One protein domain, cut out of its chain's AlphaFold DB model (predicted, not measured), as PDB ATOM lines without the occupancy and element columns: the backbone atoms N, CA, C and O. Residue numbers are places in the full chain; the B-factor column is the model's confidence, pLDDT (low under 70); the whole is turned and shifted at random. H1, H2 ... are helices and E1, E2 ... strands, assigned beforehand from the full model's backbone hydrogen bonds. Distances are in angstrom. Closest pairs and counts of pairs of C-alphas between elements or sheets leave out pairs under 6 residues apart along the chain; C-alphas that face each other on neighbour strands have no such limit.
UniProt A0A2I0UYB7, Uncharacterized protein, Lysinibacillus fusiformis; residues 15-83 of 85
ATOM      1  N   PRO A  15     195.852 199.616 215.204       75.88
ATOM      2  CA  PRO A  15     195.189 200.864 214.869       75.88
ATOM      3  C   PRO A  15     195.980 201.594 213.782       75.88
ATOM      4  O   PRO A  15     197.206 201.716 213.854       75.88
ATOM      5  N   LYS A  16     195.279 202.075 212.755       83.06
ATOM      6  CA  LYS A  16     195.911 202.812 211.653       83.06
ATOM      7  C   LYS A  16     196.439 204.173 212.095       83.06
ATOM      8  O   LYS A  16     197.387 204.671 211.499       83.06
ATOM      9  N   CYS A  17     195.869 204.731 213.160       84.19
ATOM     10  CA  CYS A  17     196.268 206.006 213.732       84.19
ATOM     11  C   CYS A  17     196.670 205.835 215.197       84.19
ATOM     12  O   CYS A  17     196.143 204.972 215.897       84.19
ATOM     13  N   ARG A  18     197.584 206.681 215.664       89.31
ATOM     14  CA  ARG A  18     197.952 206.798 217.079       89.31
ATOM     15  C   ARG A  18     197.670 208.207 217.580       89.31
ATOM     16  O   ARG A  18     197.742 209.152 216.796       89.31
ATOM     17  N   LEU A  19     197.401 208.346 218.874       89.12
ATOM     18  CA  LEU A  19     197.303 209.654 219.518       89.12
ATOM     19  C   LEU A  19     198.671 210.358 219.478       89.12
ATOM     20  O   LEU A  19     199.718 209.718 219.641       89.12
ATOM     21  N   THR A  20     198.667 211.664 219.226       89.00
ATOM     22  CA  THR A  20     199.875 212.500 219.268       89.00
ATOM     23  C   THR A  20     200.387 212.686 220.689       89.00
ATOM     24  O   THR A  20     199.584 212.840 221.611       89.00
ATOM     25  N   THR A  21     201.707 212.796 220.864       90.19
ATOM     26  CA  THR A  21     202.261 213.350 222.110       90.19
ATOM     27  C   THR A  21     201.940 214.849 222.233       90.19
ATOM     28  O   THR A  21     201.580 215.488 221.234       90.19
ATOM     29  N   PRO A  22     202.062 215.455 223.428       88.50
ATOM     30  CA  PRO A  22     201.863 216.895 223.605       88.50
ATOM     31  C   PRO A  22     202.737 217.755 222.679       88.50
ATOM     32  O   PRO A  22     202.265 218.751 222.130       88.50
ATOM     33  N   GLU A  23     203.988 217.351 222.454       90.06
ATOM     34  CA  GLU A  23     204.934 218.042 221.573       90.06
ATOM     35  C   GLU A  23     204.496 217.950 220.108       90.06
ATOM     36  O   GLU A  23     204.471 218.957 219.399       90.06
ATOM     37  N   GLU A  24     204.097 216.760 219.655       89.62
ATOM     38  CA  GLU A  24     203.599 216.542 218.294       89.62
ATOM     39  C   GLU A  24     202.308 217.318 218.035       89.62
ATOM     40  O   GLU A  24     202.147 217.921 216.973       89.62
ATOM     41  N   LYS A  25     201.409 217.355 219.024       89.31
ATOM     42  CA  LYS A  25     200.181 218.149 218.978       89.31
ATOM     43  C   LYS A  25     200.500 219.637 218.835       89.31
ATOM     44  O   LYS A  25     199.914 220.311 217.988       89.31
ATOM     45  N   ALA A  26     201.452 220.155 219.613       89.12
ATOM     46  CA  ALA A  26     201.880 221.550 219.513       89.12
ATOM     47  C   ALA A  26     202.474 221.871 218.128       89.12
ATOM     48  O   ALA A  26     202.092 222.866 217.509       89.12
ATOM     49  N   GLN A  27     203.344 220.999 217.607       89.75
ATOM     50  CA  GLN A  27     203.917 221.141 216.265       89.75
ATOM     51  C   GLN A  27     202.849 221.089 215.168       89.75
ATOM     52  O   GLN A  27     202.928 221.845 214.200       89.75
ATOM     53  N   PHE A  28     201.846 220.221 215.310       90.12
ATOM     54  CA  PHE A  28     200.727 220.135 214.379       90.12
ATOM     55  C   PHE A  28     199.974 221.467 214.303       90.12
ATOM     56  O   PHE A  28     199.849 222.023 213.215       90.12
ATOM     57  N   PHE A  29     199.544 222.029 215.437       89.06
ATOM     58  CA  PHE A  29     198.817 223.303 215.435       89.06
ATOM     59  C   PHE A  29     199.672 224.471 214.929       89.06
ATOM     60  O   PHE A  29     199.148 225.361 214.261       89.06
ATOM     61  N   GLN A  30     200.985 224.453 215.172       88.88
ATOM     62  CA  GLN A  30     201.900 225.436 214.593       88.88
ATOM     63  C   GLN A  30     201.963 225.323 213.060       88.88
ATOM     64  O   GLN A  30     201.838 226.330 212.365       88.88
ATOM     65  N   LYS A  31     202.117 224.106 212.515       88.19
ATOM     66  CA  LYS A  31     202.097 223.865 211.060       88.19
ATOM     67  C   LYS A  31     200.755 224.251 210.448       88.19
ATOM     68  O   LYS A  31     200.726 224.847 209.376       88.19
ATOM     69  N   LEU A  32     199.667 223.934 211.143       86.88
ATOM     70  CA  LEU A  32     198.307 224.245 210.734       86.88
ATOM     71  C   LEU A  32     198.114 225.764 210.582       86.88
ATOM     72  O   LEU A  32     197.641 226.214 209.545       86.88
ATOM     73  N   GLN A  33     198.572 226.561 211.555       85.56
ATOM     74  CA  GLN A  33     198.540 228.029 211.481       85.56
ATOM     75  C   GLN A  33     199.408 228.606 210.356       85.56
ATOM     76  O   GLN A  33     199.064 229.632 209.781       85.56
ATOM     77  N   GLN A  34     200.543 227.973 210.053       85.56
ATOM     78  CA  GLN A  34     201.466 228.455 209.021       85.56
ATOM     79  C   GLN A  34     201.015 228.111 207.599       85.56
ATOM     80  O   GLN A  34     201.303 228.864 206.672       85.56
ATOM     81  N   ARG A  35     200.377 226.950 207.409       82.81
ATOM     82  CA  ARG A  35     200.055 226.410 206.078       82.81
ATOM     83  C   ARG A  35     198.617 226.656 205.648       82.81
ATOM     84  O   ARG A  35     198.362 226.687 204.446       82.81
ATOM     85  N   CYS A  36     197.686 226.819 206.583       79.62
ATOM     86  CA  CYS A  36     196.280 227.010 206.256       79.62
ATOM     87  C   CYS A  36     195.882 228.488 206.384       79.62
ATOM     88  O   CYS A  36     196.200 229.120 207.391       79.62
ATOM     89  N   PRO A  37     195.157 229.049 205.398       77.88
ATOM     90  CA  PRO A  37     194.591 230.384 205.529       77.88
ATOM     91  C   PRO A  37     193.597 230.418 206.696       77.88
ATOM     92  O   PRO A  37     192.774 229.513 206.849       77.88
ATOM     93  N   ILE A  38     193.675 231.469 207.513       78.56
ATOM     94  CA  ILE A  38     192.774 231.668 208.651       78.56
ATOM     95  C   ILE A  38     191.380 231.990 208.104       78.56
ATOM     96  O   ILE A  38     191.128 233.081 207.594       78.56
ATOM     97  N   ASN A  39     190.487 231.008 208.172       82.81
ATOM     98  CA  ASN A  39     189.055 231.157 207.943       82.81
ATOM     99  C   ASN A  39     188.304 230.888 209.262       82.81
ATOM    100  O   ASN A  39     188.901 230.427 210.235       82.81
ATOM    101  N   LYS A  40     186.992 231.149 209.302       82.06
ATOM    102  CA  LYS A  40     186.183 230.972 210.523       82.06
ATOM    103  C   LYS A  40     186.269 229.564 211.125       82.06
ATOM    104  O   LYS A  40     186.294 229.432 212.342       82.06
ATOM    105  N   GLU A  41     186.321 228.523 210.296       79.69
ATOM    106  CA  GLU A  41     186.424 227.136 210.770       79.69
ATOM    107  C   GLU A  41     187.789 226.860 211.411       79.69
ATOM    108  O   GLU A  41     187.884 226.214 212.450       79.69
ATOM    109  N   MET A  42     188.856 227.402 210.827       81.94
ATOM    110  CA  MET A  42     190.209 227.290 211.362       81.94
ATOM    111  C   MET A  42     190.381 228.092 212.650       81.94
ATOM    112  O   MET A  42     191.046 227.615 213.566       81.94
ATOM    113  N   GLU A  43     189.773 229.274 212.755       83.81
ATOM    114  CA  GLU A  43     189.734 230.033 214.012       83.81
ATOM    115  C   GLU A  43     189.060 229.228 215.125       83.81
ATOM    116  O   GLU A  43     189.602 229.147 216.228       83.81
ATOM    117  N   ASP A  44     187.937 228.574 214.826       82.81
ATOM    118  CA  ASP A  44     187.200 227.759 215.791       82.81
ATOM    119  C   ASP A  44     187.998 226.522 216.244       82.81
ATOM    120  O   ASP A  44     188.111 226.241 217.442       82.81
ATOM    121  N   ILE A  45     188.660 225.832 215.308       84.12
ATOM    122  CA  ILE A  45     189.566 224.709 215.608       84.12
ATOM    123  C   ILE A  45     190.733 225.167 216.495       84.12
ATOM    124  O   ILE A  45     191.120 224.477 217.442       84.12
ATOM    125  N   LEU A  46     191.310 226.338 216.215       83.94
ATOM    126  CA  LEU A  46     192.424 226.878 216.994       83.94
ATOM    127  C   LEU A  46     191.993 227.338 218.391       83.94
ATOM    128  O   LEU A  46     192.762 227.158 219.340       83.94
ATOM    129  N   LEU A  47     190.779 227.878 218.532       85.62
ATOM    130  CA  LEU A  47     190.196 228.265 219.817       85.62
ATOM    131  C   LEU A  47     190.043 227.047 220.741       85.62
ATOM    132  O   LEU A  47     190.404 227.100 221.917       85.62
ATOM    133  N   HIS A  48     189.600 225.915 220.187       83.94
ATOM    134  CA  HIS A  48     189.339 224.683 220.932       83.94
ATOM    135  C   HIS A  48     190.527 223.706 220.977       83.94
ATOM    136  O   HIS A  48     190.395 222.592 221.485       83.94
ATOM    137  N   ARG A  49     191.730 224.110 220.535       84.75
ATOM    138  CA  ARG A  49     192.927 223.243 220.416       84.75
ATOM    139  C   ARG A  49     193.281 222.419 221.661       84.75
ATOM    140  O   ARG A  49     193.863 221.340 221.554       84.75
ATOM    141  N   ALA A  50     192.962 222.919 222.857       83.00
ATOM    142  CA  ALA A  50     193.214 222.208 224.111       83.00
ATOM    143  C   ALA A  50     192.334 220.952 224.239       83.00
ATOM    144  O   ALA A  50     192.820 219.912 224.674       83.00
ATOM    145  N   GLN A  51     191.085 221.051 223.790       84.62
ATOM    146  CA  GLN A  51     190.038 220.032 223.891       84.62
ATOM    147  C   GLN A  51     190.034 219.066 222.695       84.62
ATOM    148  O   GLN A  51     189.367 218.040 222.734       84.62
ATOM    149  N   ILE A  52     190.776 219.387 221.633       87.94
ATOM    150  CA  ILE A  52     190.873 218.553 220.435       87.94
ATOM    151  C   ILE A  52     191.920 217.458 220.625       87.94
ATOM    152  O   ILE A  52     193.084 217.739 220.922       87.94
ATOM    153  N   GLU A  53     191.546 216.213 220.385       90.31
ATOM    154  CA  GLU A  53     192.493 215.111 220.243       90.31
ATOM    155  C   GLU A  53     193.008 215.056 218.809       90.31
ATOM    156  O   GLU A  53     192.246 215.212 217.855       90.31
ATOM    157  N   VAL A  54     194.317 214.863 218.648       90.44
ATOM    158  CA  VAL A  54     194.960 214.768 217.335       90.44
ATOM    159  C   VAL A  54     195.557 213.379 217.195       90.44
ATOM    160  O   VAL A  54     196.236 212.874 218.092       90.44
ATOM    161  N   PHE A  55     195.314 212.762 216.049       90.31
ATOM    162  CA  PHE A  55     195.799 211.440 215.703       90.31
ATOM    163  C   PHE A  55     196.655 211.520 214.445       90.31
ATOM    164  O   PHE A  55     196.278 212.176 213.475       90.31
ATOM    165  N   ILE A  56     197.791 210.824 214.445       89.00
ATOM    166  CA  ILE A  56     198.679 210.692 213.284       89.00
ATOM    167  C   ILE A  56     198.491 209.310 212.678       89.00
ATOM    168  O   ILE A  56     198.487 208.308 213.400       89.00
ATOM    169  N   HIS A  57     198.378 209.241 211.353       87.44
ATOM    170  CA  HIS A  57     198.347 207.969 210.644       87.44
ATOM    171  C   HIS A  57     199.729 207.295 210.671       87.44
ATOM    172  O   HIS A  57     200.728 207.855 210.217       87.44
ATOM    173  N   ASN A  58     199.793 206.052 211.146       83.62
ATOM    174  CA  ASN A  58     201.043 205.321 211.368       83.62
ATOM    175  C   ASN A  58     201.834 205.068 210.073       83.62
ATOM    176  O   ASN A  58     203.060 205.050 210.102       83.62
ATOM    177  N   ALA A  59     201.150 204.890 208.937       83.56
ATOM    178  CA  ALA A  59     201.803 204.711 207.633       83.56
ATOM    179  C   ALA A  59     202.061 206.033 206.883       83.56
ATOM    180  O   ALA A  59     202.806 206.049 205.907       83.56
ATOM    181  N   HIS A  60     201.430 207.134 207.311       80.50
ATOM    182  CA  HIS A  60     201.448 208.412 206.597       80.50
ATOM    183  C   HIS A  60     201.603 209.564 207.599       80.50
ATOM    184  O   HIS A  60     200.604 210.120 208.048       80.50
ATOM    185  N   PRO A  61     202.841 209.962 207.939       75.88
ATOM    186  CA  PRO A  61     203.098 210.931 209.009       75.88
ATOM    187  C   PRO A  61     202.559 212.345 208.731       75.88
ATOM    188  O   PRO A  61     202.500 213.160 209.646       75.88
ATOM    189  N   ASN A  62     202.143 212.624 207.494       82.75
ATOM    190  CA  ASN A  62     201.543 213.894 207.078       82.75
ATOM    191  C   ASN A  62     200.004 213.874 207.113       82.75
ATOM    192  O   ASN A  62     199.373 214.878 206.793       82.75
ATOM    193  N   GLN A  63     199.393 212.733 207.451       87.94
ATOM    194  CA  GLN A  63     197.947 212.597 207.588       87.94
ATOM    195  C   GLN A  63     197.554 212.680 209.058       87.94
ATOM    196  O   GLN A  63     197.991 211.876 209.887       87.94
ATOM    197  N   TYR A  64     196.685 213.642 209.348       88.25
ATOM    198  CA  TYR A  64     196.211 213.949 210.684       88.25
ATOM    199  C   TYR A  64     194.692 213.820 210.739       88.25
ATOM    200  O   TYR A  64     193.984 214.227 209.819       88.25
ATOM    201  N   SER A  65     194.183 213.255 211.827       89.31
ATOM    202  CA  SER A  65     192.757 213.264 212.158       89.31
ATOM    203  C   SER A  65     192.573 214.013 213.466       89.31
ATOM    204  O   SER A  65     193.310 213.764 214.416       89.31
ATOM    205  N   LEU A  66     191.623 214.934 213.524       89.12
ATOM    206  CA  LEU A  66     191.275 215.657 214.739       89.12
ATOM    207  C   LEU A  66     189.907 215.185 215.186       89.12
ATOM    208  O   LEU A  66     189.006 215.058 214.359       89.12
ATOM    209  N   GLN A  67     189.752 214.974 216.484       88.25
ATOM    210  CA  GLN A  67     188.460 214.728 217.099       88.25
ATOM    211  C   GLN A  67     188.200 215.779 218.164       88.25
ATOM    212  O   GLN A  67     188.993 215.975 219.085       88.25
ATOM    213  N   TYR A  68     187.075 216.462 218.017       84.38
ATOM    214  CA  TYR A  68     186.539 217.371 219.010       84.38
ATOM    215  C   TYR A  68     185.275 216.747 219.594       84.38
ATOM    216  O   TYR A  68     184.241 216.716 218.929       84.38
ATOM    217  N   GLY A  69     185.382 216.198 220.803       80.75
ATOM    218  CA  GLY A  69     184.245 215.665 221.546       80.75
ATOM    219  C   GLY A  69     183.605 216.753 222.399       80.75
ATOM    220  O   GLY A  69     184.252 217.294 223.294       80.75
ATOM    221  N   LEU A  70     182.336 217.056 222.142       74.56
ATOM    222  CA  LEU A  70     181.517 217.934 222.963       74.56
ATOM    223  C   LEU A  70     180.439 217.105 223.662       74.56
ATOM    224  O   LEU A  70     179.571 216.512 223.022       74.56
ATOM    225  N   HIS A  71     180.476 217.099 224.990       71.25
ATOM    226  CA  HIS A  71     179.442 216.461 225.791       71.25
ATOM    227  C   HIS A  71     178.255 217.420 225.957       71.25
ATOM    228  O   HIS A  71     178.384 218.468 226.591       71.25
ATOM    229  N   GLN A  72     177.098 217.075 225.396       74.56
ATOM    230  CA  GLN A  72     175.853 217.835 225.521       74.56
ATOM    231  C   GLN A  72     174.709 216.909 225.932       74.56
ATOM    232  O   GLN A  72     174.359 215.999 225.189       74.56
ATOM    233  N   ASN A  73     174.088 217.184 227.085       70.00
ATOM    234  CA  ASN A  73     172.858 216.525 227.551       70.00
ATOM    235  C   ASN A  73     172.901 214.985 227.444       70.00
ATOM    236  O   ASN A  73     172.031 214.394 226.815       70.00
ATOM    237  N   ASP A  74     173.936 214.359 228.014       78.94
ATOM    238  CA  ASP A  74     174.200 212.904 227.980       78.94
ATOM    239  C   ASP A  74     174.572 212.311 226.607       78.94
ATOM    240  O   ASP A  74     174.827 211.112 226.495       78.94
ATOM    241  N   TYR A  75     174.690 213.144 225.570       70.50
ATOM    242  CA  TYR A  75     175.223 212.764 224.264       70.50
ATOM    243  C   TYR A  75     176.652 213.277 224.087       70.50
ATOM    244  O   TYR A  75     176.983 214.405 224.452       70.50
ATOM    245  N   ASN A  76     177.501 212.457 223.467       76.38
ATOM    246  CA  ASN A  76     178.817 212.884 223.011       76.38
ATOM    247  C   ASN A  76     178.749 213.179 221.510       76.38
ATOM    248  O   ASN A  76     178.631 212.263 220.694       76.38
ATOM    249  N   VAL A  77     178.795 214.458 221.148       78.25
ATOM    250  CA  VAL A  77     178.871 214.895 219.754       78.25
ATOM    251  C   VAL A  77     180.341 215.020 219.398       78.25
ATOM    252  O   VAL A  77     181.051 215.846 219.962       78.25
ATOM    253  N   THR A  78     180.819 214.190 218.475       82.12
ATOM    254  CA  THR A  78     182.221 214.222 218.046       82.12
ATOM    255  C   THR A  78     182.334 214.783 216.636       82.12
ATOM    256  O   THR A  78     181.947 214.127 215.670       82.12
ATOM    257  N   ASN A  79     182.915 215.973 216.505       82.62
ATOM    258  CA  ASN A  79     183.313 216.508 215.208       82.62
ATOM    259  C   ASN A  79     184.666 215.913 214.821       82.62
ATOM    260  O   ASN A  79     185.609 215.937 215.613       82.62
ATOM    261  N   SER A  80     184.751 215.364 213.611       85.94
ATOM    262  CA  SER A  80     185.981 214.772 213.085       85.94
ATOM    263  C   SER A  80     186.462 215.544 211.865       85.94
ATOM    264  O   SER A  80     185.703 215.736 210.917       85.94
ATOM    265  N   TYR A  81     187.729 215.947 211.876       85.38
ATOM    266  CA  TYR A  81     188.371 216.661 210.773       85.38
ATOM    267  C   TYR A  81     189.588 215.885 210.283       85.38
ATOM    268  O   TYR A  81     190.309 215.285 211.079       85.38
ATOM    269  N   PHE A  82     189.849 215.927 208.980       86.81
ATOM    270  CA  PHE A  82     190.960 215.211 208.358       86.81
ATOM    271  C   PHE A  82     191.838 216.192 207.593       86.81
ATOM    272  O   PHE A  82     191.347 216.934 206.745       86.81
ATOM    273  N   PHE A  83     193.135 216.178 207.886       83.81
ATOM    274  CA  PHE A  83     194.109 217.065 207.264       83.81
ATOM    275  C   PHE A  83     195.245 216.269 206.641       83.81
ATOM    276  O   PHE A  83     195.711 215.266 207.186       83.81
TER     277      PHE A  83
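Overview. This is residues 15 to 83 of the 85 residues of an uncharacterized protein of Lysinibacillus fusiformis (UniProt A0A2I0UYB7). A strongly twisted four-stranded antiparallel sheet has one helix, H1, crossing over one of its faces, while a second, shorter helix, H2, folds back loosely beside H1 and only grazes the sheet with residues 45 to 46. The long hairpin of E3 and E4 makes the longest axis, its far turn reaching well away from H1. The printed part has 69 residues with two named helices and four named strands, along the chain E1, H1, H2, E2, E3, E4, and the sheet's order is E1, E2, E3, E4. The class is mixed, helices and strands; the whole is compact, with a radius of gyration of the C-alphas of 12.4 A and spans of 36 by 32 by 19 A.

Along the chain. E1 is residues 17 to 19, beginning at C-alpha 17 at (196.268, 206.006, 213.732). H1 is residues 22 to 35, 20.0 A from first to last C-alpha. H2 is residues 40 to 47, 10.5 A long, with C-alpha 40 at (186.183, 230.972, 210.523). E2 is residues 52 to 57, 16.2 A long. E3, the longest strand, is residues 60 to 72, 33.2 A from first to last C-alpha, and bends by 55 degrees at residue 63. E4 is residues 75 to 83, 25.8 A long, ending at C-alpha 83 at (194.109, 217.065, 207.264).

Arrangement. E1 and E4 are the edge strands and stand apart. E1 and E2 are antiparallel at 140 degrees, with N 18 and O 56 2.9 A apart, within hydrogen-bond range. E2, E3 and E4 form a meander, each strand the antiparallel neighbour of the one before. The hairpin of E2 and E3 has N 55 and O 65 at 2.8 A, and that of E3 and E4 has N 70 and O 77 at 2.8 A, both within hydrogen-bond range. H1 is on the sheet at a height of 9.4 A and lies only just over E2, with 3 of its 14 C-alphas falling on that strand. It runs across the strands, at 88 degrees to E2 on the local plane; the closest C-alphas of H1 and E2 are those of Lys 25 and Val 54, 6.4 A apart. H1 and H2 are close but not clearly touching, with their closest C-alphas, those of Phe 29 and Leu 46, 7.5 A apart; they run opposite ways at a shallow tilt of 27 degrees. In H1 and H2 every O i to N i+4 pair is within hydrogen-bond range.

Size, cuts and confidence. The two C-alphas farthest apart are those of Ala 59 and Asn 73, at 37.1 A. The printed part has no cut, and its five links between elements are tight. The mean pLDDT of the printed part is 84.1, and no printed residue is under 70.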